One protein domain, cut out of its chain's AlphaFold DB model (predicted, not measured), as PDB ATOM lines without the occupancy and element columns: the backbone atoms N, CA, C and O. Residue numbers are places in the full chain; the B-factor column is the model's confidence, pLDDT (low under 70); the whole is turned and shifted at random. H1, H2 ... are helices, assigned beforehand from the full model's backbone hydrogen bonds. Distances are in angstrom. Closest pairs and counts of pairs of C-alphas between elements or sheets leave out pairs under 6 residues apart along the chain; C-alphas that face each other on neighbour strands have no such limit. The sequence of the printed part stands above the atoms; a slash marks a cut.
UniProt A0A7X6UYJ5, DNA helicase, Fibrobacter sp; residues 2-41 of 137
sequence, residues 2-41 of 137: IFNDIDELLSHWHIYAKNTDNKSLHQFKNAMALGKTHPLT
ATOM      1  N   ILE A   2     -26.955   2.862  43.282       64.19
ATOM      2  CA  ILE A   2     -26.391   3.466  42.045       64.19
ATOM      3  C   ILE A   2     -26.461   2.557  40.797       64.19
ATOM      4  O   ILE A   2     -26.759   3.037  39.710       64.19
ATOM      5  N   PHE A   3     -26.198   1.251  40.926       65.69
ATOM      6  CA  PHE A   3     -26.252   0.332  39.776       65.69
ATOM      7  C   PHE A   3     -27.653   0.228  39.151       65.69
ATOM      8  O   PHE A   3     -27.762   0.229  37.931       65.69
ATOM      9  N   ASN A   4     -28.711   0.242  39.971       77.69
ATOM     10  CA  ASN A   4     -30.084   0.213  39.463       77.69
ATOM     11  C   ASN A   4     -30.440   1.521  38.743       77.69
ATOM     12  O   ASN A   4     -31.122   1.485  37.725       77.69
ATOM     13  N   ASP A   5     -29.936   2.657  39.234       83.12
ATOM     14  CA  ASP A   5     -30.190   3.972  38.633       83.12
ATOM     15  C   ASP A   5     -29.547   4.083  37.236       83.12
ATOM     16  O   ASP A   5     -30.101   4.693  36.320       83.12
ATOM     17  N   ILE A   6     -28.373   3.464  37.045       87.19
ATOM     18  CA  ILE A   6     -27.698   3.404  35.739       87.19
ATOM     19  C   ILE A   6     -28.481   2.516  34.768       87.19
ATOM     20  O   ILE A   6     -28.679   2.909  33.617       87.19
ATOM     21  N   ASP A   7     -28.953   1.353  35.217       88.50
ATOM     22  CA  ASP A   7     -29.752   0.448  34.384       88.50
ATOM     23  C   ASP A   7     -31.078   1.099  33.950       88.50
ATOM     24  O   ASP A   7     -31.494   0.979  32.793       88.50
ATOM     25  N   GLU A   8     -31.712   1.862  34.841       86.44
ATOM     26  CA  GLU A   8     -32.905   2.649  34.535       86.44
ATOM     27  C   GLU A   8     -32.612   3.750  33.504       86.44
ATOM     28  O   GLU A   8     -33.326   3.881  32.504       86.44
ATOM     29  N   LEU A   9     -31.515   4.494  33.670       89.31
ATOM     30  CA  LEU A   9     -31.096   5.514  32.707       89.31
ATOM     31  C   LEU A   9     -30.825   4.917  31.316       89.31
ATOM     32  O   LEU A   9     -31.226   5.494  30.299       89.31
ATOM     33  N   LEU A  10     -30.177   3.750  31.259       90.12
ATOM     34  CA  LEU A  10     -29.931   3.021  30.014       90.12
ATOM     35  C   LEU A  10     -31.239   2.556  29.364       90.12
ATOM     36  O   LEU A  10     -31.387   2.657  28.142       90.12
ATOM     37  N   SER A  11     -32.213   2.118  30.163       89.38
ATOM     38  CA  SER A  11     -33.556   1.782  29.687       89.38
ATOM     39  C   SER A  11     -34.250   2.991  29.045       89.38
ATOM     40  O   SER A  11     -34.719   2.908  27.904       89.38
ATOM     41  N   HIS A  12     -34.229   4.153  29.708       90.75
ATOM     42  CA  HIS A  12     -34.778   5.395  29.155       90.75
ATOM     43  C   HIS A  12     -34.095   5.809  27.850       90.75
ATOM     44  O   HIS A  12     -34.774   6.221  26.903       90.75
ATOM     45  N   TRP A  13     -32.767   5.688  27.776       91.81
ATOM     46  CA  TRP A  13     -32.017   5.966  26.554       91.81
ATOM     47  C   TRP A  13     -32.435   5.038  25.415       91.81
ATOM     48  O   TRP A  13     -32.672   5.500  24.299       91.81
ATOM     49  N   HIS A  14     -32.588   3.741  25.689       90.62
ATOM     50  CA  HIS A  14     -32.995   2.760  24.682       90.62
ATOM     51  C   HIS A  14     -34.392   3.048  24.125       90.62
ATOM     52  O   HIS A  14     -34.608   2.968  22.915       90.62
ATOM     53  N   ILE A  15     -35.333   3.434  24.991       88.50
ATOM     54  CA  ILE A  15     -36.686   3.848  24.591       88.50
ATOM     55  C   ILE A  15     -36.627   5.107  23.722       88.50
ATOM     56  O   ILE A  15     -37.255   5.164  22.666       88.50
ATOM     57  N   TYR A  16     -35.852   6.108  24.134       91.00
ATOM     58  CA  TYR A  16     -35.701   7.350  23.383       91.00
ATOM     59  C   TYR A  16     -35.082   7.122  21.997       91.00
ATOM     60  O   TYR A  16     -35.637   7.556  20.988       91.00
ATOM     61  N   ALA A  17     -33.967   6.392  21.941       90.06
ATOM     62  CA  ALA A  17     -33.204   6.154  20.721       90.06
ATOM     63  C   ALA A  17     -33.952   5.300  19.683       90.06
ATOM     64  O   ALA A  17     -33.630   5.383  18.497       90.06
ATOM     65  N   LYS A  18     -34.929   4.486  20.108       88.19
ATOM     66  CA  LYS A  18     -35.826   3.743  19.207       88.19
ATOM     67  C   LYS A  18     -36.899   4.618  18.563       88.19
ATOM     68  O   LYS A  18     -37.336   4.312  17.462       88.19
ATOM     69  N   ASN A  19     -37.329   5.673  19.250       84.81
ATOM     70  CA  ASN A  19     -38.489   6.478  18.868       84.81
ATOM     71  C   ASN A  19     -38.113   7.822  18.221       84.81
ATOM     72  O   ASN A  19     -38.990   8.648  17.966       84.81
ATOM     73  N   THR A  20     -36.824   8.088  17.982       86.56
ATOM     74  CA  THR A  20     -36.374   9.340  17.370       86.56
ATOM     75  C   THR A  20     -35.153   9.158  16.474       86.56
ATOM     76  O   THR A  20     -34.250   8.376  16.782       86.56
ATOM     77  N   ASP A  21     -35.080   9.963  15.415       85.19
ATOM     78  CA  ASP A  21     -33.909  10.028  14.535       85.19
ATOM     79  C   ASP A  21     -32.802  10.939  15.098       85.19
ATOM     80  O   ASP A  21     -31.616  10.718  14.850       85.19
ATOM     81  N   ASN A  22     -33.156  11.940  15.914       84.62
ATOM     82  CA  ASN A  22     -32.201  12.880  16.511       84.62
ATOM     83  C   ASN A  22     -31.706  12.396  17.884       84.62
ATOM     84  O   ASN A  22     -32.252  12.759  18.923       84.62
ATOM     85  N   LYS A  23     -30.631  11.603  17.891       87.00
ATOM     86  CA  LYS A  23     -30.046  10.979  19.096       87.00
ATOM     87  C   LYS A  23     -29.096  11.907  19.868       87.00
ATOM     88  O   LYS A  23     -28.001  11.510  20.257       87.00
ATOM     89  N   SER A  24     -29.491  13.162  20.077       92.56
ATOM     90  CA  SER A  24     -28.713  14.134  20.856       92.56
ATOM     91  C   SER A  24     -28.962  13.989  22.360       92.56
ATOM     92  O   SER A  24     -30.108  13.894  22.796       92.56
ATOM     93  N   LEU A  25     -27.900  14.066  23.174       90.25
ATOM     94  CA  LEU A  25     -27.998  14.014  24.641       90.25
ATOM     95  C   LEU A  25     -28.851  15.158  25.212       90.25
ATOM     96  O   LEU A  25     -29.622  14.958  26.147       90.25
ATOM     97  N   HIS A  26     -28.752  16.357  24.628       92.12
ATOM     98  CA  HIS A  26     -29.579  17.499  25.026       92.12
ATOM     99  C   HIS A  26     -31.069  17.188  24.845       92.12
ATOM    100  O   HIS A  26     -31.910  17.526  25.678       92.12
ATOM    101  N   GLN A  27     -31.381  16.499  23.756       91.50
ATOM    102  CA  GLN A  27     -32.742  16.218  23.345       91.50
ATOM    103  C   GLN A  27     -33.323  14.999  24.063       91.50
ATOM    104  O   GLN A  27     -34.496  15.020  24.436       91.50
ATOM    105  N   PHE A  28     -32.469  14.039  24.416       92.94
ATOM    106  CA  PHE A  28     -32.765  13.008  25.402       92.94
ATOM    107  C   PHE A  28     -33.101  13.597  26.776       92.94
ATOM    108  O   PHE A  28     -34.154  13.284  27.323       92.94
ATOM    109  N   LYS A  29     -32.270  14.509  27.305       91.81
ATOM    110  CA  LYS A  29     -32.521  15.175  28.597       91.81
ATOM    111  C   LYS A  29     -33.896  15.848  28.622       91.81
ATOM    112  O   LYS A  29     -34.649  15.696  29.581       91.81
ATOM    113  N   ASN A  30     -34.244  16.559  27.550       90.00
ATOM    114  CA  ASN A  30     -35.550  17.207  27.427       90.00
ATOM    115  C   ASN A  30     -36.694  16.185  27.339       90.00
ATOM    116  O   ASN A  30     -37.742  16.385  27.945       90.00
ATOM    117  N   ALA A  31     -36.508  15.080  26.616       87.69
ATOM    118  CA  ALA A  31     -37.506  14.017  26.524       87.69
ATOM    119  C   ALA A  31     -37.741  13.316  27.872       87.69
ATOM    120  O   ALA A  31     -38.896  13.062  28.220       87.69
ATOM    121  N   MET A  32     -36.677  13.064  28.641       88.69
ATOM    122  CA  MET A  32     -36.764  12.529  30.002       88.69
ATOM    123  C   MET A  32     -37.522  13.473  30.935       88.69
ATOM    124  O   MET A  32     -38.440  13.037  31.622       88.69
ATOM    125  N   ALA A  33     -37.192  14.769  30.920       85.75
ATOM    126  CA  ALA A  33     -37.865  15.770  31.751       85.75
ATOM    127  C   ALA A  33     -39.371  15.884  31.448       85.75
ATOM    128  O   ALA A  33     -40.161  16.212  32.326       85.75
ATOM    129  N   LEU A  34     -39.773  15.586  30.209       85.06
ATOM    130  CA  LEU A  34     -41.173  15.541  29.777       85.06
ATOM    131  C   LEU A  34     -41.839  14.171  29.998       85.06
ATOM    132  O   LEU A  34     -42.966  13.968  29.555       85.06
ATOM    133  N   GLY A  35     -41.139  13.209  30.603       82.38
ATOM    134  CA  GLY A  35     -41.648  11.866  30.872       82.38
ATOM    135  C   GLY A  35     -41.803  10.967  29.640       82.38
ATOM    136  O   GLY A  35     -42.275   9.843  29.777       82.38
ATOM    137  N   LYS A  36     -41.366  11.400  28.450       81.94
ATOM    138  CA  LYS A  36     -41.561  10.680  27.173       81.94
ATOM    139  C   LYS A  36     -40.744   9.392  27.047       81.94
ATOM    140  O   LYS A  36     -40.935   8.634  26.103       81.94
ATOM    141  N   THR A  37     -39.799   9.178  27.955       81.25
ATOM    142  CA  THR A  37     -38.922   8.004  27.991       81.25
ATOM    143  C   THR A  37     -39.416   6.927  28.944       81.25
ATOM    144  O   THR A  37     -38.755   5.898  29.063       81.25
ATOM    145  N   HIS A  38     -40.527   7.149  29.650       77.56
ATOM    146  CA  HIS A  38     -41.131   6.091  30.447       77.56
ATOM    147  C   HIS A  38     -41.743   5.062  29.497       77.56
ATOM    148  O   HIS A  38     -42.379   5.447  28.509       77.56
ATOM    149  N   PRO A  39     -41.541   3.761  29.749       67.44
ATOM    150  CA  PRO A  39     -42.227   2.743  28.979       67.44
ATOM    151  C   PRO A  39     -43.737   2.988  29.060       67.44
ATOM    152  O   PRO A  39     -44.255   3.396  30.099       67.44
ATOM    153  N   LEU A  40     -44.444   2.724  27.958       60.91
ATOM    154  CA  LEU A  40     -45.905   2.655  27.930       60.91
ATOM    155  C   LEU A  40     -46.339   1.403  28.702       60.91
ATOM    156  O   LEU A  40     -46.808   0.424  28.132       60.91
ATOM    157  N   THR A  41     -46.080   1.366  30.003       55.22
ATOM    158  CA  THR A  41     -46.647   0.348  30.867       55.22
ATOM    159  C   THR A  41     -48.120   0.676  31.028       55.22
ATOM    160  O   THR A  41     -48.463   1.766  31.488       55.22
TER     161      THR A  41
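What this domain is: This is residues 2 to 41 of the 137 residues of the protein "DNA helicase" of Fibrobacter sp (UniProt A0A7X6UYJ5). A long helix, H1, has a shorter one, H2, set crosswise over its later half, and residues 2 to 7 of H1 stick out. After H2 the unnamed residues 34 to 38 swing over towards the side of H1, and residues 39 to 41 then lead away from both helices to the last printed residue. The printed part has 40 residues with two named helices, H1 then H2, and no named strand; its class is all helix. It is compact, with a radius of gyration of the C-alphas of 9.8 A and spans of 28 by 22 by 17 A.

Where its parts are: H1, residues 2 to 18, is 24.7 A long and begins at C-alpha 2 (-26.391, 3.466, 42.045). H2, residues 25 to 33, is 12.3 A long and ends at C-alpha 33 (-37.865, 15.770, 31.751).

How they stand to each other: H1 touches H2 with residues 12 to 16 alone; the closest C-alphas, those of Tyr 16 and Phe 28, are 6.7 A apart. Their lines are about perpendicular, at 76 degrees. In H1 and H2 every O i to N i+4 pair is within hydrogen-bond range.

The domain as a whole: The C-alphas farthest apart, those of Ile 2 and Asp 21, are 29.3 A apart. The printed part has no cut. The link from H1 to H2, six residues, is short. Mean pLDDT of the printed part is 84.4; residues 2 to 3 and 39 to 41 are under 70.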